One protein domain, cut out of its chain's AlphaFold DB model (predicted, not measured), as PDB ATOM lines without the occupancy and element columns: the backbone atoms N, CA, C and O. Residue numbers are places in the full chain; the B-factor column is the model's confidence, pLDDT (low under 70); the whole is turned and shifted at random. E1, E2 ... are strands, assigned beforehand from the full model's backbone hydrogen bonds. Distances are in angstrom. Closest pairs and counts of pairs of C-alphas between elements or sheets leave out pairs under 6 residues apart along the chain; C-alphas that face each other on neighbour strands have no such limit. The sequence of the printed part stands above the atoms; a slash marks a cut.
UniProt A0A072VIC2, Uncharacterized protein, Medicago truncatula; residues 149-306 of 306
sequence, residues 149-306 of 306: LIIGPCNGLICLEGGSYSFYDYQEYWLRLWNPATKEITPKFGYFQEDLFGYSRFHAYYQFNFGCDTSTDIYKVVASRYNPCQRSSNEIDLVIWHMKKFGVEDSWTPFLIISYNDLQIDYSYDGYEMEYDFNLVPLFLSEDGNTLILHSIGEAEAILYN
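AT A GLANCE: This is residues 149 to 306 of the 306 residues of an uncharacterized protein of Medicago truncatula (UniProt A0A072VIC2). Three antiparallel sheets are stacked like slabs, with E5 E6 E7 E8 in the middle, E1 E2 E3 E4 over one of its faces and the smaller E9 E10 E11 over the other, each only partly face to face with the middle sheet. A long loop between E8 and E9 swings away from the stack, and its residues 268 to 273 stick out. The printed part has 158 residues and is all strand, with eleven named strands, E1 to E11 in chain order, and no named helix. Each sheet is a meander, each strand the antiparallel neighbour of the one before. The whole is compact, with a radius of gyration of the C-alphas of 16.5 A and spans of 51 by 39 by 27 A.

IN THESE COORDINATES: E1, residues 149 to 154, begins at C-alpha 149 (16.449, -5.741, 22.348). E2, residues 157 to 165, is 26.4 A long; E3, residues 170 to 179, is 30.0 A; E4 is residues 189 to 195. E5, residues 207 to 213, begins at C-alpha 207 (20.520, 0.954, 29.926). E6, residues 218 to 227, is 28.4 A long; E7 is residues 237 to 243; E8, residues 252 to 259, is 20.4 A. E9 is residues 280 to 285, E10 residues 292 to 296, and E11 residues 301 to 305, ending at C-alpha 305 (22.284, 18.736, 32.215).

HOW THE PARTS SIT: In the strongly twisted sheet E1 E2 E3 E4, hairpin E1 and E2 has N 151 and O 159 at 3.0 A, within hydrogen-bond range; E2 and E3 have N 160 and O 176 at 2.8 A; E3 and E4 have N 173 and O 192 at 2.8 A. This sheet and the strongly twisted sheet E5 E6 E7 E8 are face to face, their strands at 34 degrees; the closest C-alphas of E1 and E5 are those of Cys 154 and Gly 211, 5.2 A. Here E5 and E6 have N 209 and O 222 at 2.8 A, E6 and E7 N 241 and O 223 at 2.8 A, and E7 and E8 N 240 and O 256 at 2.8 A. The sheet E9 E10 E11 is face to face with E5 E6 E7 E8 too, strands at 40 degrees; the closest C-alphas of E5 and E9, Gln 207 and Val 281, are 7.2 A apart. E9 and E10 have N 281 and O 295 at 2.9 A, and E10 and E11 have N 294 and O 303 at 2.9 A.

THE WHOLE: The C-alphas of Thr 182 and Asp 270, the two farthest apart, are 51.4 A apart. The printed part has no cut. The links E4 to E5 and E8 to E9 are long. The mean pLDDT of the printed part is 70.2; 69 residues are under 70, among them residues 195 to 205 and 264 to 281.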
ATOM      1  N   LEU A 149      17.050  -7.052  22.103       74.56
ATOM      2  CA  LEU A 149      16.449  -5.741  22.348       74.56
ATOM      3  C   LEU A 149      17.117  -4.707  21.431       74.56
ATOM      4  O   LEU A 149      18.336  -4.706  21.250       74.56
ATOM      5  N   ILE A 150      16.321  -3.844  20.802       76.19
ATOM      6  CA  ILE A 150      16.849  -2.783  19.942       76.19
ATOM      7  C   ILE A 150      17.151  -1.565  20.804       76.19
ATOM      8  O   ILE A 150      16.233  -0.917  21.292       76.19
ATOM      9  N   ILE A 151      18.435  -1.239  20.920       77.00
ATOM     10  CA  ILE A 151      18.914  -0.046  21.628       77.00
ATOM     11  C   ILE A 151      18.568   1.210  20.838       77.00
ATOM     12  O   ILE A 151      18.117   2.214  21.372       77.00
ATOM     13  N   GLY A 152      18.814   1.161  19.533       71.75
ATOM     14  CA  GLY A 152      18.527   2.287  18.670       71.75
ATOM     15  C   GLY A 152      19.334   2.267  17.382       71.75
ATOM     16  O   GLY A 152      20.324   1.536  17.248       71.75
ATOM     17  N   PRO A 153      18.909   3.059  16.396       71.50
ATOM     18  CA  PRO A 153      19.632   3.188  15.149       71.50
ATOM     19  C   PRO A 153      20.544   4.408  15.074       71.50
ATOM     20  O   PRO A 153      20.229   5.474  15.586       71.50
ATOM     21  N   CYS A 154      21.627   4.284  14.307       72.81
ATOM     22  CA  CYS A 154      22.486   5.407  13.962       72.81
ATOM     23  C   CYS A 154      23.196   5.201  12.615       72.81
ATOM     24  O   CYS A 154      23.787   4.150  12.369       72.81
ATOM     25  N   ASN A 155      23.153   6.207  11.730       69.50
ATOM     26  CA  ASN A 155      23.833   6.217  10.422       69.50
ATOM     27  C   ASN A 155      23.716   4.901   9.618       69.50
ATOM     28  O   ASN A 155      24.688   4.416   9.045       69.50
ATOM     29  N   GLY A 156      22.519   4.307   9.570       67.62
ATOM     30  CA  GLY A 156      22.257   3.088   8.793       67.62
ATOM     31  C   GLY A 156      22.592   1.768   9.500       67.62
ATOM     32  O   GLY A 156      22.343   0.710   8.924       67.62
ATOM     33  N   LEU A 157      23.105   1.815  10.731       74.56
ATOM     34  CA  LEU A 157      23.297   0.656  11.604       74.56
ATOM     35  C   LEU A 157      22.279   0.668  12.743       74.56
ATOM     36  O   LEU A 157      21.785   1.722  13.135       74.56
ATOM     37  N   ILE A 158      21.983  -0.510  13.278       78.25
ATOM     38  CA  ILE A 158      21.126  -0.700  14.448       78.25
ATOM     39  C   ILE A 158      21.960  -1.370  15.524       78.25
ATOM     40  O   ILE A 158      22.587  -2.397  15.259       78.25
ATOM     41  N   CYS A 159      21.970  -0.798  16.723       82.56
ATOM     42  CA  CYS A 159      22.571  -1.440  17.878       82.56
ATOM     43  C   CYS A 159      21.550  -2.344  18.564       82.56
ATOM     44  O   CYS A 159      20.388  -1.979  18.755       82.56
ATOM     45  N   LEU A 160      22.011  -3.550  18.866       85.19
ATOM     46  CA  LEU A 160      21.256  -4.640  19.452       85.19
ATOM     47  C   LEU A 160      21.893  -5.006  20.788       85.19
ATOM     48  O   LEU A 160      23.107  -5.208  20.853       85.19
ATOM     49  N   GLU A 161      21.062  -5.148  21.804       85.50
ATOM     50  CA  GLU A 161      21.415  -5.668  23.116       85.50
ATOM     51  C   GLU A 161      20.994  -7.132  23.202       85.50
ATOM     52  O   GLU A 161      19.874  -7.506  22.840       85.50
ATOM     53  N   GLY A 162      21.905  -7.977  23.667       83.94
ATOM     54  CA  GLY A 162      21.568  -9.309  24.142       83.94
ATOM     55  C   GLY A 162      22.094  -9.499  25.553       83.94
ATOM     56  O   GLY A 162      23.028  -8.818  25.971       83.94
ATOM     57  N   GLY A 163      21.521 -10.460  26.262       80.06
ATOM     58  CA  GLY A 163      21.968 -10.785  27.603       80.06
ATOM     59  C   GLY A 163      21.750 -12.243  27.960       80.06
ATOM     60  O   GLY A 163      21.073 -12.993  27.249       80.06
ATOM     61  N   SER A 164      22.375 -12.645  29.059       76.12
ATOM     62  CA  SER A 164      22.149 -13.926  29.719       76.12
ATOM     63  C   SER A 164      21.891 -13.674  31.197       76.12
ATOM     64  O   SER A 164      22.453 -12.750  31.784       76.12
ATOM     65  N   TYR A 165      21.012 -14.480  31.781       68.88
ATOM     66  CA  TYR A 165      20.551 -14.306  33.149       68.88
ATOM     67  C   TYR A 165      20.794 -15.593  33.940       68.88
ATOM     68  O   TYR A 165      20.237 -16.639  33.594       68.88
ATOM     69  N   SER A 166      21.610 -15.517  34.998       67.38
ATOM     70  CA  SER A 166      21.645 -16.535  36.052       67.38
ATOM     71  C   SER A 166      20.727 -16.087  37.184       67.38
ATOM     72  O   SER A 166      20.850 -14.975  37.687       67.38
ATOM     73  N   PHE A 167      19.816 -16.962  37.617       58.34
ATOM     74  CA  PHE A 167      18.788 -16.630  38.611       58.34
ATOM     75  C   PHE A 167      19.318 -16.153  39.967       58.34
ATOM     76  O   PHE A 167      18.545 -15.545  40.711       58.34
ATOM     77  N   TYR A 168      20.584 -16.433  40.288       60.56
ATOM     78  CA  TYR A 168      21.143 -16.204  41.620       60.56
ATOM     79  C   TYR A 168      22.509 -15.519  41.645       60.56
ATOM     80  O   TYR A 168      22.914 -15.075  42.714       60.56
ATOM     81  N   ASP A 169      23.201 -15.419  40.508       65.88
ATOM     82  CA  ASP A 169      24.619 -15.050  40.516       65.88
ATOM     83  C   ASP A 169      24.856 -13.704  39.837       65.88
ATOM     84  O   ASP A 169      25.332 -12.761  40.466       65.88
ATOM     85  N   TYR A 170      24.505 -13.601  38.556       69.62
ATOM     86  CA  TYR A 170      24.858 -12.446  37.749       69.62
ATOM     87  C   TYR A 170      23.964 -12.287  36.516       69.62
ATOM     88  O   TYR A 170      23.344 -13.242  36.028       69.62
ATOM     89  N   GLN A 171      23.958 -11.068  35.983       75.19
ATOM     90  CA  GLN A 171      23.397 -10.738  34.681       75.19
ATOM     91  C   GLN A 171      24.499 -10.243  33.747       75.19
ATOM     92  O   GLN A 171      25.279  -9.361  34.100       75.19
ATOM     93  N   GLU A 172      24.557 -10.824  32.552       84.44
ATOM     94  CA  GLU A 172      25.493 -10.434  31.501       84.44
ATOM     95  C   GLU A 172      24.767  -9.696  30.381       84.44
ATOM     96  O   GLU A 172      23.711 -10.137  29.920       84.44
ATOM     97  N   TYR A 173      25.396  -8.639  29.876       85.38
ATOM     98  CA  TYR A 173      24.971  -7.886  28.702       85.38
ATOM     99  C   TYR A 173      26.077  -7.893  27.655       85.38
ATOM    100  O   TYR A 173      27.265  -7.846  27.973       85.38
ATOM    101  N   TRP A 174      25.685  -7.923  26.386       88.19
ATOM    102  CA  TRP A 174      26.575  -7.707  25.255       88.19
ATOM    103  C   TRP A 174      25.847  -6.993  24.124       88.19
ATOM    104  O   TRP A 174      24.631  -7.089  23.948       88.19
ATOM    105  N   LEU A 175      26.631  -6.360  23.269       88.94
ATOM    106  CA  LEU A 175      26.150  -5.566  22.156       88.94
ATOM    107  C   LEU A 175      26.516  -6.194  20.818       88.94
ATOM    108  O   LEU A 175      27.524  -6.891  20.668       88.94
ATOM    109  N   ARG A 176      25.694  -5.913  19.810       86.75
ATOM    110  CA  ARG A 176      25.989  -6.172  18.398       86.75
ATOM    111  C   ARG A 176      25.511  -5.001  17.554       86.75
ATOM    112  O   ARG A 176      24.534  -4.343  17.893       86.75
ATOM    113  N   LEU A 177      26.168  -4.771  16.422       83.06
ATOM    114  CA  LEU A 177      25.635  -3.905  15.380       83.06
ATOM    115  C   LEU A 177      25.093  -4.754  14.245       83.06
ATOM    116  O   LEU A 177      25.752  -5.680  13.767       83.06
ATOM    117  N   TRP A 178      23.903  -4.401  13.790       78.12
ATOM    118  CA  TRP A 178      23.276  -4.981  12.623       78.12
ATOM    119  C   TRP A 178      23.168  -3.940  11.514       78.12
ATOM    120  O   TRP A 178      22.771  -2.798  11.742       78.12
ATOM    121  N   ASN A 179      23.520  -4.351  10.299       74.00
ATOM    122  CA  ASN A 179      23.318  -3.575   9.087       74.00
ATOM    123  C   ASN A 179      22.111  -4.146   8.319       74.00
ATOM    124  O   ASN A 179      22.244  -5.174   7.645       74.00
ATOM    125  N   PRO A 180      20.941  -3.482   8.335       65.19
ATOM    126  CA  PRO A 180      19.754  -3.969   7.631       65.19
ATOM    127  C   PRO A 180      19.920  -4.047   6.108       65.19
ATOM    128  O   PRO A 180      19.227  -4.823   5.443       65.19
ATOM    129  N   ALA A 181      20.823  -3.247   5.530       62.78
ATOM    130  CA  ALA A 181      21.060  -3.212   4.089       62.78
ATOM    131  C   ALA A 181      21.888  -4.417   3.614       62.78
ATOM    132  O   ALA A 181      21.570  -5.013   2.577       62.78
ATOM    133  N   THR A 182      22.918  -4.805   4.374       59.56
ATOM    134  CA  THR A 182      23.763  -5.970   4.051       59.56
ATOM    135  C   THR A 182      23.251  -7.267   4.676       59.56
ATOM    136  O   THR A 182      23.538  -8.339   4.146       59.56
ATOM    137  N   LYS A 183      22.402  -7.172   5.709       68.19
ATOM    138  CA  LYS A 183      21.980  -8.260   6.608       68.19
ATOM    139  C   LYS A 183      23.126  -8.856   7.431       68.19
ATOM    140  O   LYS A 183      23.001  -9.972   7.929       68.19
ATOM    141  N   GLU A 184      24.228  -8.132   7.571       71.19
ATOM    142  CA  GLU A 184      25.372  -8.569   8.366       71.19
ATOM    143  C   GLU A 184      25.237  -8.090   9.806       71.19
ATOM    144  O   GLU A 184      24.720  -7.001  10.070       71.19
ATOM    145  N   ILE A 185      25.711  -8.919  10.731       78.81
ATOM    146  CA  ILE A 185      25.747  -8.632  12.161       78.81
ATOM    147  C   ILE A 185      27.183  -8.776  12.658       78.81
ATOM    148  O   ILE A 185      27.894  -9.702  12.258       78.81
ATOM    149  N   THR A 186      27.624  -7.866  13.519       81.56
ATOM    150  CA  THR A 186      28.961  -7.942  14.109       81.56
ATOM    151  C   THR A 186      29.053  -9.087  15.125       81.56
ATOM    152  O   THR A 186      28.031  -9.554  15.656       81.56
ATOM    153  N   PRO A 187      30.278  -9.532  15.464       85.56
ATOM    154  CA  PRO A 187      30.525 -10.247  16.711       85.56
ATOM    155  C   PRO A 187      30.005  -9.462  17.926       85.56
ATOM    156  O   PRO A 187      29.732  -8.261  17.832       85.56
ATOM    157  N   LYS A 188      29.860 -10.164  19.053       88.62
ATOM    158  CA  LYS A 188      29.523  -9.550  20.341       88.62
ATOM    159  C   LYS A 188      30.657  -8.613  20.783       88.62
ATOM    160  O   LYS A 188      31.822  -8.940  20.574       88.62
ATOM    161  N   PHE A 189      30.311  -7.480  21.381       86.25
ATOM    162  CA  PHE A 189      31.248  -6.538  22.003       86.25
ATOM    163  C   PHE A 189      30.584  -5.840  23.194       86.25
ATOM    164  O   PHE A 189      29.370  -5.930  23.338       86.25
ATOM    165  N   GLY A 190      31.358  -5.111  24.008       82.44
ATOM    166  CA  GLY A 190      30.817  -4.348  25.140       82.44
ATOM    167  C   GLY A 190      30.155  -5.265  26.158       82.44
ATOM    168  O   GLY A 190      28.932  -5.273  26.270       82.44
ATOM    169  N   TYR A 191      30.975  -6.078  26.818       86.38
ATOM    170  CA  TYR A 191      30.522  -7.004  27.838       86.38
ATOM    171  C   TYR A 191      30.392  -6.280  29.171       86.38
ATOM    172  O   TYR A 191      31.325  -5.621  29.625       86.38
ATOM    173  N   PHE A 192      29.223  -6.412  29.781       81.25
ATOM    174  CA  PHE A 192      28.952  -5.910  31.119       81.25
ATOM    175  C   PHE A 192      28.427  -7.070  31.950       81.25
ATOM    176  O   PHE A 192      27.571  -7.818  31.482       81.25
ATOM    177  N   GLN A 193      28.948  -7.220  33.162       78.81
ATOM    178  CA  GLN A 193      28.461  -8.182  34.140       78.81
ATOM    179  C   GLN A 193      28.052  -7.418  35.394       78.81
ATOM    180  O   GLN A 193      28.777  -6.530  35.847       78.81
ATOM    181  N   GLU A 194      26.901  -7.776  35.943       70.88
ATOM    182  CA  GLU A 194      26.410  -7.263  37.215       70.88
ATOM    183  C   GLU A 194      26.187  -8.437  38.169       70.88
ATOM    184  O   GLU A 194      25.531  -9.414  37.802       70.88
ATOM    185  N   ASP A 195      26.730  -8.340  39.381       67.50
ATOM    186  CA  ASP A 195      26.558  -9.352  40.420       67.50
ATOM    187  C   ASP A 195      25.239  -9.091  41.165       67.50
ATOM    188  O   ASP A 195      25.040  -8.036  41.765       67.50
ATOM    189  N   LEU A 196      24.330 -10.067  41.168       64.56
ATOM    190  CA  LEU A 196      22.970  -9.907  41.706       64.56
ATOM    191  C   LEU A 196      22.878 -10.161  43.226       64.56
ATOM    192  O   LEU A 196      21.783 -10.296  43.777       64.56
ATOM    193  N   PHE A 197      24.010 -10.241  43.936       54.03
ATOM    194  CA  PHE A 197      24.046 -10.618  45.352       54.03
ATOM    195  C   PHE A 197      23.392  -9.563  46.264       54.03
ATOM    196  O   PHE A 197      24.030  -8.620  46.730       54.03
ATOM    197  N   GLY A 198      22.119  -9.790  46.603       52.22
ATOM    198  CA  GLY A 198      21.418  -9.116  47.701       52.22
ATOM    199  C   GLY A 198      20.618  -7.864  47.333       52.22
ATOM    200  O   GLY A 198      20.085  -7.228  48.241       52.22
ATOM    201  N   TYR A 199      20.497  -7.529  46.047       52.53
ATOM    202  CA  TYR A 199      19.601  -6.475  45.564       52.53
ATOM    203  C   TYR A 199      18.328  -7.089  44.975       52.53
ATOM    204  O   TYR A 199      18.355  -8.192  44.426       52.53
ATOM    205  N   SER A 200      17.191  -6.396  45.107       51.31
ATOM    206  CA  SER A 200      15.987  -6.810  44.388       51.31
ATOM    207  C   SER A 200      16.258  -6.736  42.880       51.31
ATOM    208  O   SER A 200      17.099  -5.957  42.419       51.31
ATOM    209  N   ARG A 201      15.549  -7.566  42.106       49.03
ATOM    210  CA  ARG A 201      15.703  -7.722  40.649       49.03
ATOM    211  C   ARG A 201      15.418  -6.442  39.851       49.03
ATOM    212  O   ARG A 201      15.257  -6.545  38.647       49.03
ATOM    213  N   PHE A 202      15.297  -5.272  40.467       47.72
ATOM    214  CA  PHE A 202      14.833  -4.041  39.829       47.72
ATOM    215  C   PHE A 202      15.831  -2.877  39.917       47.72
ATOM    216  O   PHE A 202      15.645  -1.878  39.236       47.72
ATOM    217  N   HIS A 203      16.938  -3.020  40.661       49.97
ATOM    218  CA  HIS A 203      17.822  -1.892  41.005       49.97
ATOM    219  C   HIS A 203      19.133  -1.772  40.205       49.97
ATOM    220  O   HIS A 203      19.962  -0.949  40.574       49.97
ATOM    221  N   ALA A 204      19.396  -2.570  39.159       53.84
ATOM    222  CA  ALA A 204      20.745  -2.584  38.557       53.84
ATOM    223  C   ALA A 204      20.824  -2.966  37.066       53.84
ATOM    224  O   ALA A 204      21.801  -3.577  36.635       53.84
ATOM    225  N   TYR A 205      19.824  -2.622  36.248       69.94
ATOM    226  CA  TYR A 205      19.936  -2.863  34.806       69.94
ATOM    227  C   TYR A 205      20.796  -1.795  34.133       69.94
ATOM    228  O   TYR A 205      20.603  -0.595  34.341       69.94
ATOM    229  N   TYR A 206      21.711  -2.239  33.275       77.12
ATOM    230  CA  TYR A 206      22.334  -1.341  32.318       77.12
ATOM    231  C   TYR A 206      21.300  -0.918  31.284       77.12
ATOM    232  O   TYR A 206      20.640  -1.748  30.664       77.12
ATOM    233  N   GLN A 207      21.201   0.383  31.072       77.06
ATOM    234  CA  GLN A 207      20.520   0.954  29.926       77.06
ATOM    235  C   GLN A 207      21.565   1.356  28.896       77.06
ATOM    236  O   GLN A 207      22.601   1.934  29.231       77.06
ATOM    237  N   PHE A 208      21.294   1.064  27.632       79.44
ATOM    238  CA  PHE A 208      22.204   1.381  26.544       79.44
ATOM    239  C   PHE A 208      21.574   2.381  25.587       79.44
ATOM    240  O   PHE A 208      20.376   2.353  25.331       79.44
ATOM    241  N   ASN A 209      22.413   3.240  25.020       77.62
ATOM    242  CA  ASN A 209      22.061   4.181  23.966       77.62
ATOM    243  C   ASN A 209      23.149   4.182  22.893       77.62
ATOM    244  O   ASN A 209      24.335   4.032  23.189       77.62
ATOM    245  N   PHE A 210      22.762   4.351  21.629       78.69
ATOM    246  CA  PHE A 210      23.672   4.220  20.493       78.69
ATOM    247  C   PHE A 210      23.629   5.429  19.572       78.69
ATOM    248  O   PHE A 210      22.561   5.851  19.137       78.69
ATOM    249  N   GLY A 211      24.803   5.946  19.214       74.44
ATOM    250  CA  GLY A 211      24.928   7.065  18.289       74.44
ATOM    251  C   GLY A 211      26.276   7.103  17.568       74.44
ATOM    252  O   GLY A 211      27.091   6.185  17.666       74.44
ATOM    253  N   CYS A 212      26.536   8.180  16.830       71.75
ATOM    254  CA  CYS A 212      27.833   8.428  16.213       71.75
ATOM    255  C   CYS A 212      28.214   9.904  16.263       71.75
ATOM    256  O   CYS A 212      27.388  10.788  16.054       71.75
ATOM    257  N   ASP A 213      29.499  10.151  16.472       68.81
ATOM    258  CA  ASP A 213      30.082  11.480  16.400       68.81
ATOM    259  C   ASP A 213      30.106  11.932  14.939       68.81
ATOM    260  O   ASP A 213      30.813  11.331  14.127       68.81
ATOM    261  N   THR A 214      29.327  12.952  14.558       63.91
ATOM    262  CA  THR A 214      29.236  13.321  13.134       63.91
ATOM    263  C   THR A 214      30.502  14.007  12.617       63.91
ATOM    264  O   THR A 214      30.730  14.037  11.401       63.91
ATOM    265  N   SER A 215      31.354  14.507  13.520       66.25
ATOM    266  CA  SER A 215      32.629  15.138  13.181       66.25
ATOM    267  C   SER A 215      33.712  14.102  12.876       66.25
ATOM    268  O   SER A 215      34.433  14.245  11.882       66.25
ATOM    269  N   THR A 216      33.780  13.023  13.663       67.06
ATOM    270  CA  THR A 216      34.796  11.967  13.512       67.06
ATOM    271  C   THR A 216      34.281  10.709  12.813       67.06
ATOM    272  O   THR A 216      35.086   9.852  12.460       67.06
ATOM    273  N   ASP A 217      32.969  10.588  12.596       66.44
ATOM    274  CA  ASP A 217      32.290   9.399  12.051       66.44
ATOM    275  C   ASP A 217      32.498   8.134  12.906       66.44
ATOM    276  O   ASP A 217      32.517   7.010  12.406       66.44
ATOM    277  N   ILE A 218      32.702   8.320  14.215       70.88
ATOM    278  CA  ILE A 218      32.957   7.223  15.155       70.88
ATOM    279  C   ILE A 218      31.659   6.892  15.879       70.88
ATOM    280  O   ILE A 218      31.073   7.749  16.542       70.88
ATOM    281  N   TYR A 219      31.234   5.636  15.780       75.25
ATOM    282  CA  TYR A 219      30.122   5.109  16.559       75.25
ATOM    283  C   TYR A 219      30.473   5.048  18.044       75.25
ATOM    284  O   TYR A 219      31.534   4.547  18.426       75.25
ATOM    285  N   LYS A 220      29.555   5.532  18.872       75.56
ATOM    286  CA  LYS A 220      29.655   5.572  20.327       75.56
ATOM    287  C   LYS A 220      28.434   4.869  20.903       75.56
ATOM    288  O   LYS A 220      27.320   5.019  20.405       75.56
ATOM    289  N   VAL A 221      28.663   4.098  21.952       79.44
ATOM    290  CA  VAL A 221      27.592   3.568  22.788       79.44
ATOM    291  C   VAL A 221      27.765   4.204  24.156       79.44
ATOM    292  O   VAL A 221      28.896   4.339  24.639       79.44
ATOM    293  N   VAL A 222      26.647   4.622  24.725       79.25
ATOM    294  CA  VAL A 222      26.544   5.034  26.112       79.25
ATOM    295  C   VAL A 222      25.886   3.903  26.874       79.25
ATOM    296  O   VAL A 222      24.855   3.392  26.450       79.25
ATOM    297  N   ALA A 223      26.507   3.506  27.972       81.50
ATOM    298  CA  ALA A 223      25.908   2.605  28.937       81.50
ATOM    299  C   ALA A 223      25.647   3.420  30.200       81.50
ATOM    300  O   ALA A 223      26.496   4.227  30.581       81.50
ATOM    301  N   SER A 224      24.497   3.244  30.832       77.88
ATOM    302  CA  SER A 224      24.178   3.902  32.089       77.88
ATOM    303  C   SER A 224      23.589   2.919  33.075       77.88
ATOM    304  O   SER A 224      22.762   2.090  32.701       77.88
ATOM    305  N   ARG A 225      24.007   3.016  34.335       76.81
ATOM    306  CA  ARG A 225      23.386   2.266  35.427       76.81
ATOM    307  C   ARG A 225      23.135   3.164  36.623       76.81
ATOM    308  O   ARG A 225      23.900   4.092  36.890       76.81
ATOM    309  N   TYR A 226      22.097   2.801  37.351       72.25
ATOM    310  CA  TYR A 226      21.793   3.305  38.675       72.25
ATOM    311  C   TYR A 226      22.619   2.536  39.714       72.25
ATOM    312  O   TYR A 226      22.686   1.307  39.662       72.25
ATOM    313  N   ASN A 227      23.284   3.244  40.629       66.75
ATOM    314  CA  ASN A 227      23.986   2.633  41.756       66.75
ATOM    315  C   ASN A 227      23.397   3.142  43.085       66.75
ATOM    316  O   ASN A 227      23.778   4.223  43.535       66.75
ATOM    317  N   PRO A 228      22.499   2.375  43.732       57.47
ATOM    318  CA  PRO A 228      21.828   2.813  44.957       57.47
ATOM    319  C   PRO A 228      22.707   2.805  46.212       57.47
ATOM    320  O   PRO A 228      22.231   3.201  47.274       57.47
ATOM    321  N   CYS A 229      23.932   2.266  46.172       52.88
ATOM    322  CA  CYS A 229      24.628   1.873  47.398       52.88
ATOM    323  C   CYS A 229      26.164   1.921  47.282       52.88
ATOM    324  O   CYS A 229      26.824   0.884  47.169       52.88
ATOM    325  N   GLN A 230      26.770   3.093  47.498       51.56
ATOM    326  CA  GLN A 230      27.962   3.125  48.356       51.56
ATOM    327  C   GLN A 230      27.468   3.239  49.800       51.56
ATOM    328  O   GLN A 230      26.922   4.258  50.197       51.56
ATOM    329  N   ARG A 231      27.612   2.158  50.579       45.19
ATOM    330  CA  ARG A 231      27.026   1.897  51.918       45.19
ATOM    331  C   ARG A 231      27.368   2.896  53.059       45.19
ATOM    332  O   ARG A 231      27.372   2.505  54.224       45.19
ATOM    333  N   SER A 232      27.641   4.166  52.782       50.66
ATOM    334  CA  SER A 232      27.865   5.194  53.809       50.66
ATOM    335  C   SER A 232      27.517   6.630  53.408       50.66
ATOM    336  O   SER A 232      27.516   7.488  54.288       50.66
ATOM    337  N   SER A 233      27.221   6.920  52.139       51.69
ATOM    338  CA  SER A 233      26.663   8.209  51.719       51.69
ATOM    339  C   SER A 233      25.279   7.952  51.134       51.69
ATOM    340  O   SER A 233      25.091   7.009  50.373       51.69
ATOM    341  N   ASN A 234      24.285   8.757  51.503       54.69
ATOM    342  CA  ASN A 234      22.948   8.737  50.897       54.69
ATOM    343  C   ASN A 234      22.988   9.296  49.453       54.69
ATOM    344  O   ASN A 234      22.126  10.072  49.053       54.69
ATOM    345  N   GLU A 235      24.047   8.991  48.707       57.81
ATOM    346  CA  GLU A 235      24.307   9.480  47.362       57.81
ATOM    347  C   GLU A 235      23.996   8.356  46.386       57.81
ATOM    348  O   GLU A 235      24.589   7.276  46.406       57.81
ATOM    349  N   ILE A 236      22.991   8.630  45.571       65.25
ATOM    350  CA  ILE A 236      22.555   7.791  44.475       65.25
ATOM    351  C   ILE A 236      23.208   8.355  43.219       65.25
ATOM    352  O   ILE A 236      22.977   9.518  42.884       65.25
ATOM    353  N   ASP A 237      23.965   7.526  42.504       74.62
ATOM    354  CA  ASP A 237      24.714   7.975  41.334       74.62
ATOM    355  C   ASP A 237      24.248   7.278  40.049       74.62
ATOM    356  O   ASP A 237      24.132   6.048  39.981       74.62
ATOM    357  N   LEU A 238      24.046   8.075  38.996       77.38
ATOM    358  CA  LEU A 238      23.981   7.619  37.611       77.38
ATOM    359  C   LEU A 238      25.400   7.616  37.041       77.38
ATOM    360  O   LEU A 238      26.007   8.669  36.840       77.38
ATOM    361  N   VAL A 239      25.925   6.430  36.737       78.94
ATOM    362  CA  VAL A 239      27.226   6.299  36.070       78.94
ATOM    363  C   VAL A 239      26.997   6.107  34.583       78.94
ATOM    364  O   VAL A 239      26.317   5.169  34.180       78.94
ATOM    365  N   ILE A 240      27.592   6.977  33.773       79.31
ATOM    366  CA  ILE A 240      27.536   6.951  32.314       79.31
ATOM    367  C   ILE A 240      28.910   6.549  31.789       79.31
ATOM    368  O   ILE A 240      29.902   7.239  32.032       79.31
ATOM    369  N   TRP A 241      28.983   5.464  31.027       82.81
ATOM    370  CA  TRP A 241      30.189   5.052  30.313       82.81
ATOM    371  C   TRP A 241      30.106   5.395  28.841       82.81
ATOM    372  O   TRP A 241      29.033   5.391  28.243       82.81
ATOM    373  N   HIS A 242      31.271   5.611  28.240       80.38
ATOM    374  CA  HIS A 242      31.395   5.785  26.803       80.38
ATOM    375  C   HIS A 242      32.472   4.867  26.227       80.38
ATOM    376  O   HIS A 242      33.535   4.669  26.820       80.38
ATOM    377  N   MET A 243      32.206   4.334  25.036       82.38
ATOM    378  CA  MET A 243      33.166   3.541  24.272       82.38
ATOM    379  C   MET A 243      34.061   4.460  23.424       82.38
ATOM    380  O   MET A 243      33.588   5.104  22.485       82.38
ATOM    381  N   LYS A 244      35.365   4.515  23.723       76.31
ATOM    382  CA  LYS A 244      36.325   5.359  22.976       76.31
ATOM    383  C   LYS A 244      36.740   4.771  21.632       76.31
ATOM    384  O   LYS A 244      37.049   5.522  20.708       76.31
ATOM    385  N   LYS A 245      36.806   3.443  21.526       77.62
ATOM    386  CA  LYS A 245      37.189   2.735  20.300       77.62
ATOM    387  C   LYS A 245      36.132   1.702  19.963       77.62
ATOM    388  O   LYS A 245      35.811   0.838  20.769       77.62
ATOM    389  N   PHE A 246      35.627   1.778  18.741       77.38
ATOM    390  CA  PHE A 246      34.567   0.896  18.288       77.38
ATOM    391  C   PHE A 246      34.920  -0.591  18.466       77.38
ATOM    392  O   PHE A 246      35.951  -1.046  17.971       77.38
ATOM    393  N   GLY A 247      34.049  -1.331  19.161       72.06
ATOM    394  CA  GLY A 247      34.151  -2.782  19.336       72.06
ATOM    395  C   GLY A 247      35.284  -3.256  20.252       72.06
ATOM    396  O   GLY A 247      35.530  -4.457  20.309       72.06
ATOM    397  N   VAL A 248      35.978  -2.351  20.950       80.19
ATOM    398  CA  VAL A 248      37.074  -2.695  21.871       80.19
ATOM    399  C   VAL A 248      36.572  -2.603  23.306       80.19
ATOM    400  O   VAL A 248      36.254  -1.512  23.779       80.19
ATOM    401  N   GLU A 249      36.532  -3.741  23.994       79.38
ATOM    402  CA  GLU A 249      36.050  -3.858  25.375       79.38
ATOM    403  C   GLU A 249      36.838  -2.967  26.349       79.38
ATOM    404  O   GLU A 249      36.258  -2.125  27.023       79.38
ATOM    405  N   ASP A 250      38.168  -2.991  26.292       83.31
ATOM    406  CA  ASP A 250      39.018  -2.153  27.158       83.31
ATOM    407  C   ASP A 250      38.922  -0.638  26.872       83.31
ATOM    408  O   ASP A 250      39.613   0.175  27.488       83.31
ATOM    409  N   SER A 251      38.116  -0.221  25.888       82.62
ATOM    410  CA  SER A 251      37.931   1.193  25.549       82.62
ATOM    411  C   SER A 251      36.748   1.855  26.250       82.62
ATOM    412  O   SER A 251      36.561   3.067  26.090       82.62
ATOM    413  N   TRP A 252      35.955   1.082  26.990       85.12
ATOM    414  CA  TRP A 252      34.884   1.597  27.828       85.12
ATOM    415  C   TRP A 252      35.476   2.299  29.043       85.12
ATOM    416  O   TRP A 252      36.192   1.703  29.842       85.12
ATOM    417  N   THR A 253      35.194   3.592  29.180       86.19
ATOM    418  CA  THR A 253      35.625   4.373  30.344       86.19
ATOM    419  C   THR A 253      34.446   5.127  30.943       86.19
ATOM    420  O   THR A 253      33.557   5.521  30.184       86.19
ATOM    421  N   PRO A 254      34.403   5.345  32.271       83.88
ATOM    422  CA  PRO A 254      33.432   6.256  32.866       83.88
ATOM    423  C   PRO A 254      33.587   7.634  32.225       83.88
ATOM    424  O   PRO A 254      34.697   8.157  32.122       83.88
ATOM    425  N   PHE A 255      32.482   8.162  31.717       80.25
ATOM    426  CA  PHE A 255      32.396   9.483  31.111       80.25
ATOM    427  C   PHE A 255      31.935  10.511  32.137       80.25
ATOM    428  O   PHE A 255      32.561  11.555  32.290       80.25
ATOM    429  N   LEU A 256      30.844  10.191  32.835       79.38
ATOM    430  CA  LEU A 256      30.172  11.093  33.753       79.38
ATOM    431  C   LEU A 256      29.578  10.286  34.907       79.38
ATOM    432  O   LEU A 256      29.068   9.186  34.703       79.38
ATOM    433  N   ILE A 257      29.671  10.838  36.110       82.12
ATOM    434  CA  ILE A 257      28.963  10.360  37.292       82.12
ATOM    435  C   ILE A 257      28.091  11.531  37.715       82.12
ATOM    436  O   ILE A 257      28.620  12.618  37.943       82.12
ATOM    437  N   ILE A 258      26.780  11.330  37.721       78.38
ATOM    438  CA  ILE A 258      25.813  12.351  38.117       78.38
ATOM    439  C   ILE A 258      25.194  11.888  39.417       78.38
ATOM    440  O   ILE A 258      24.573  10.822  39.438       78.38
ATOM    441  N   SER A 259      25.336  12.685  40.470       76.88
ATOM    442  CA  SER A 259      24.569  12.427  41.675       76.88
ATOM    443  C   SER A 259      23.131  12.860  41.436       76.88
ATOM    444  O   SER A 259      22.868  13.955  40.940       76.88
ATOM    445  N   TYR A 260      22.169  12.032  41.819       72.12
ATOM    446  CA  TYR A 260      20.758  12.419  41.785       72.12
ATOM    447  C   TYR A 260      20.477  13.651  42.658       72.12
ATOM    448  O   TYR A 260      19.601  14.449  42.331       72.12
ATOM    449  N   ASN A 261      21.281  13.864  43.705       71.81
ATOM    450  CA  ASN A 261      21.238  15.083  44.510       71.81
ATOM    451  C   ASN A 261      21.579  16.336  43.682       71.81
ATOM    452  O   ASN A 261      20.971  17.386  43.885       71.81
ATOM    453  N   ASP A 262      22.501  16.226  42.717       76.75
ATOM    454  CA  ASP A 262      22.871  17.335  41.823       76.75
ATOM    455  C   ASP A 262      21.726  17.701  40.874       76.75
ATOM    456  O   ASP A 262      21.577  18.859  40.480       76.75
ATOM    457  N   LEU A 263      20.889  16.716  40.535       73.69
ATOM    458  CA  LEU A 263      19.691  16.901  39.722       73.69
ATOM    459  C   LEU A 263      18.507  17.466  40.524       73.69
ATOM    460  O   LEU A 263      17.480  17.769  39.927       73.69
ATOM    461  N   GLN A 264      18.659  17.644  41.846       68.75
ATOM    462  CA  GLN A 264      17.623  18.139  42.764       68.75
ATOM    463  C   GLN A 264      16.313  17.347  42.683       68.75
ATOM    464  O   GLN A 264      15.237  17.901  42.912       68.75
ATOM    465  N   ILE A 265      16.404  16.060  42.353       66.50
ATOM    466  CA  ILE A 265      15.229  15.205  42.262       66.50
ATOM    467  C   ILE A 265      14.883  14.736  43.679       66.50
ATOM    468  O   ILE A 265      15.664  14.019  44.308       66.50
ATOM    469  N   ASP A 266      13.750  15.207  44.206       56.22
ATOM    470  CA  ASP A 266      13.299  14.912  45.568       56.22
ATOM    471  C   ASP A 266      12.626  13.537  45.610       56.22
ATOM    472  O   ASP A 266      11.488  13.364  45.174       56.22
ATOM    473  N   TYR A 267      13.348  12.546  46.131       58.22
ATOM    474  CA  TYR A 267      12.829  11.198  46.314       58.22
ATOM    475  C   TYR A 267      12.696  10.883  47.804       58.22
ATOM    476  O   TYR A 267      13.672  10.556  48.486       58.22
ATOM    477  N   SER A 268      11.466  10.918  48.317       52.12
ATOM    478  CA  SER A 268      11.149  10.345  49.623       52.12
ATOM    479  C   SER A 268      11.174   8.820  49.519       52.12
ATOM    480  O   SER A 268      10.300   8.214  48.898       52.12
ATOM    481  N   TYR A 269      12.183   8.189  50.126       51.56
ATOM    482  CA  TYR A 269      12.248   6.737  50.293       51.56
ATOM    483  C   TYR A 269      11.202   6.283  51.327       51.56
ATOM    484  O   TYR A 269      11.529   5.933  52.461       51.56
ATOM    485  N   ASP A 270       9.930   6.286  50.937       47.03
ATOM    486  CA  ASP A 270       8.816   5.862  51.786       47.03
ATOM    487  C   ASP A 270       8.510   4.374  51.562       47.03
ATOM    488  O   ASP A 270       7.416   3.974  51.189       47.03
ATOM    489  N   GLY A 271       9.533   3.549  51.799       50.41
ATOM    490  CA  GLY A 271       9.486   2.169  52.295       50.41
ATOM    491  C   GLY A 271       8.725   1.061  51.553       50.41
ATOM    492  O   GLY A 271       9.123  -0.087  51.725       50.41
ATOM    493  N   TYR A 272       7.660   1.315  50.789       48.50
ATOM    494  CA  TYR A 272       6.761   0.240  50.344       48.50
ATOM    495  C   TYR A 272       6.038   0.452  49.009       48.50
ATOM    496  O   TYR A 272       5.453  -0.514  48.524       48.50
ATOM    497  N   GLU A 273       6.102   1.623  48.368       44.41
ATOM    498  CA  GLU A 273       5.507   1.804  47.037       44.41
ATOM    499  C   GLU A 273       6.467   2.509  46.069       44.41
ATOM    500  O   GLU A 273       7.060   3.532  46.387       44.41
ATOM    501  N   MET A 274       6.579   1.920  44.874       45.97
ATOM    502  CA  MET A 274       7.314   2.381  43.683       45.97
ATOM    503  C   MET A 274       8.808   2.036  43.624       45.97
ATOM    504  O   MET A 274       9.688   2.863  43.442       45.97
ATOM    505  N   GLU A 275       9.065   0.728  43.632       49.28
ATOM    506  CA  GLU A 275      10.305   0.093  43.158       49.28
ATOM    507  C   GLU A 275      10.452   0.125  41.609       49.28
ATOM    508  O   GLU A 275      11.394  -0.447  41.065       49.28
ATOM    509  N   TYR A 276       9.520   0.778  40.896       45.62
ATOM    510  CA  TYR A 276       9.337   0.701  39.436       45.62
ATOM    511  C   TYR A 276       9.635   2.009  38.668       45.62
ATOM    512  O   TYR A 276       9.772   1.967  37.446       45.62
ATOM    513  N   ASP A 277       9.821   3.140  39.360       49.47
ATOM    514  CA  ASP A 277       9.878   4.474  38.729       49.47
ATOM    515  C   ASP A 277      11.296   5.033  38.521       49.47
ATOM    516  O   ASP A 277      11.491   6.090  37.909       49.47
ATOM    517  N   PHE A 278      12.321   4.323  38.998       55.91
ATOM    518  CA  PHE A 278      13.705   4.798  38.977       55.91
ATOM    519  C   PHE A 278      14.385   4.520  37.639       55.91
ATOM    520  O   PHE A 278      15.141   3.565  37.490       55.91
ATOM    521  N   ASN A 279      14.141   5.377  36.650       62.72
ATOM    522  CA  ASN A 279      14.813   5.297  35.357       62.72
ATOM    523  C   ASN A 279      15.152   6.702  34.844       62.72
ATOM    524  O   ASN A 279      14.289   7.394  34.308       62.72
ATOM    525  N   LEU A 280      16.420   7.106  34.980       68.75
ATOM    526  CA  LEU A 280      16.981   8.185  34.166       68.75
ATOM    527  C   LEU A 280      17.541   7.579  32.885       68.75
ATOM    528  O   LEU A 280      18.583   6.925  32.900       68.75
ATOM    529  N   VAL A 281      16.853   7.822  31.774       68.56
ATOM    530  CA  VAL A 281      17.288   7.365  30.455       68.56
ATOM    531  C   VAL A 281      18.022   8.509  29.765       68.56
ATOM    532  O   VAL A 281      17.405   9.546  29.505       68.56
ATOM    533  N   PRO A 282      19.313   8.377  29.420       70.88
ATOM    534  CA  PRO A 282      19.961   9.387  28.600       70.88
ATOM    535  C   PRO A 282      19.312   9.427  27.211       70.88
ATOM    536  O   PRO A 282      19.382   8.460  26.459       70.88
ATOM    537  N   LEU A 283      18.672  10.555  26.876       67.00
ATOM    538  CA  LEU A 283      17.966  10.809  25.612       67.00
ATOM    539  C   LEU A 283      18.791  11.562  24.569       67.00
ATOM    540  O   LEU A 283      18.510  11.484  23.374       67.00
ATOM    541  N   PHE A 284      19.816  12.289  24.997       67.44
ATOM    542  CA  PHE A 284      20.710  13.000  24.089       67.44
ATOM    543  C   PHE A 284      22.012  13.316  24.814       67.44
ATOM    544  O   PHE A 284      21.972  13.742  25.956       67.44
ATOM    545  N   LEU A 285      23.157  13.174  24.153       67.50
ATOM    546  CA  LEU A 285      24.424  13.745  24.611       67.50
ATOM    547  C   LEU A 285      25.018  14.524  23.447       67.50
ATOM    548  O   LEU A 285      25.277  13.917  22.417       67.50
ATOM    549  N   SER A 286      25.227  15.829  23.584       61.50
ATOM    550  CA  SER A 286      25.753  16.700  22.534       61.50
ATOM    551  C   SER A 286      27.132  16.261  22.045       61.50
ATOM    552  O   SER A 286      27.885  15.574  22.730       61.50
ATOM    553  N   GLU A 287      27.490  16.672  20.824       57.81
ATOM    554  CA  GLU A 287      28.770  16.281  20.208       57.81
ATOM    555  C   GLU A 287      29.990  16.758  20.994       57.81
ATOM    556  O   GLU A 287      31.005  16.064  21.040       57.81
ATOM    557  N   ASP A 288      29.887  17.932  21.611       62.22
ATOM    558  CA  ASP A 288      30.918  18.488  22.482       62.22
ATOM    559  C   ASP A 288      30.917  17.863  23.885       62.22
ATOM    560  O   ASP A 288      31.824  18.133  24.666       62.22
ATOM    561  N   GLY A 289      29.937  17.004  24.190       64.12
ATOM    562  CA  GLY A 289      29.758  16.364  25.490       64.12
ATOM    563  C   GLY A 289      29.265  17.305  26.589       64.12
ATOM    564  O   GLY A 289      29.183  16.870  27.732       64.12
ATOM    565  N   ASN A 290      28.947  18.560  26.256       68.50
ATOM    566  CA  ASN A 290      28.582  19.599  27.223       68.50
ATOM    567  C   ASN A 290      27.090  19.634  27.556       68.50
ATOM    568  O   ASN A 290      26.693  20.367  28.443       68.50
ATOM    569  N   THR A 291      26.243  18.923  26.821       72.62
ATOM    570  CA  THR A 291      24.801  18.933  27.048       72.62
ATOM    571  C   THR A 291      24.285  17.512  27.004       72.62
ATOM    572  O   THR A 291      24.336  16.850  25.970       72.62
ATOM    573  N   LEU A 292      23.736  17.054  28.114       76.38
ATOM    574  CA  LEU A 292      23.082  15.766  28.253       76.38
ATOM    575  C   LEU A 292      21.601  16.019  28.539       76.38
ATOM    576  O   LEU A 292      21.264  16.773  29.442       76.38
ATOM    577  N   ILE A 293      20.707  15.411  27.764       77.19
ATOM    578  CA  ILE A 293      19.285  15.358  28.101       77.19
ATOM    579  C   ILE A 293      19.026  13.982  28.683       77.19
ATOM    580  O   ILE A 293      19.295  12.971  28.031       77.19
ATOM    581  N   LEU A 294      18.500  13.954  29.894       76.06
ATOM    582  CA  LEU A 294      18.000  12.759  30.551       76.06
ATOM    583  C   LEU A 294      16.475  12.800  30.530       76.06
ATOM    584  O   LEU A 294      15.877  13.872  30.561       76.06
ATOM    585  N   HIS A 295      15.839  11.642  30.487       72.44
ATOM    586  CA  HIS A 295      14.416  11.510  30.747       72.44
ATOM    587  C   HIS A 295      14.219  10.808  32.072       72.44
ATOM    588  O   HIS A 295      14.686   9.682  32.236       72.44
ATOM    589  N   SER A 296      13.541  11.488  32.989       71.94
ATOM    590  CA  SER A 296      13.043  10.911  34.230       71.94
ATOM    591  C   SER A 296      11.712  10.247  33.919       71.94
ATOM    592  O   SER A 296      10.740  10.934  33.608       71.94
ATOM    593  N   ILE A 297      11.679   8.912  33.935       62.31
ATOM    594  CA  ILE A 297      10.435   8.172  33.683       62.31
ATOM    595  C   ILE A 297       9.432   8.436  34.808       62.31
ATOM    596  O   ILE A 297       8.288   8.762  34.512       62.31
ATOM    597  N   GLY A 298       9.872   8.374  36.071       60.12
ATOM    598  CA  GLY A 298       9.002   8.588  37.230       60.12
ATOM    599  C   GLY A 298       8.355   9.975  37.273       60.12
ATOM    600  O   GLY A 298       7.196  10.105  37.648       60.12
ATOM    601  N   GLU A 299       9.064  11.015  36.833       63.31
ATOM    602  CA  GLU A 299       8.515  12.380  36.794       63.31
ATOM    603  C   GLU A 299       7.884  12.731  35.439       63.31
ATOM    604  O   GLU A 299       7.236  13.764  35.302       63.31
ATOM    605  N   ALA A 300       8.060  11.878  34.424       65.81
ATOM    606  CA  ALA A 300       7.724  12.147  33.026       65.81
ATOM    607  C   ALA A 300       8.347  13.452  32.476       65.81
ATOM    608  O   ALA A 300       7.814  14.069  31.547       65.81
ATOM    609  N   GLU A 301       9.504  13.854  33.005       69.06
ATOM    610  CA  GLU A 301      10.194  15.098  32.655       69.06
ATOM    611  C   GLU A 301      11.489  14.853  31.869       69.06
ATOM    612  O   GLU A 301      12.097  13.778  31.897       69.06
ATOM    613  N   ALA A 302      11.902  15.868  31.105       75.25
ATOM    614  CA  ALA A 302      13.193  15.898  30.431       75.25
ATOM    615  C   ALA A 302      14.125  16.855  31.178       75.25
ATOM    616  O   ALA A 302      13.850  18.050  31.280       75.25
ATOM    617  N   ILE A 303      15.246  16.330  31.657       77.12
ATOM    618  CA  ILE A 303      16.247  17.062  32.425       77.12
ATOM    619  C   ILE A 303      17.380  17.452  31.486       77.12
ATOM    620  O   ILE A 303      17.990  16.597  30.846       77.12
ATOM    621  N   LEU A 304      17.667  18.749  31.409       80.81
ATOM    622  CA  LEU A 304      18.817  19.278  30.685       80.81
ATOM    623  C   LEU A 304      19.989  19.455  31.653       80.81
ATOM    624  O   LEU A 304      19.944  20.314  32.530       80.81
ATOM    625  N   TYR A 305      21.044  18.679  31.453       75.81
ATOM    626  CA  TYR A 305      22.284  18.736  32.215       75.81
ATOM    627  C   TYR A 305      23.382  19.381  31.357       75.81
ATOM    628  O   TYR A 305      23.656  18.894  30.257       75.81
ATOM    629  N   ASN A 306      23.968  20.488  31.833       76.19
ATOM    630  CA  ASN A 306      25.034  21.241  31.151       76.19
ATOM    631  C   ASN A 306      26.284  21.384  32.018       76.19
ATOM    632  O   ASN A 306      26.111  21.482  33.252       76.19
TER     633      ASN A 306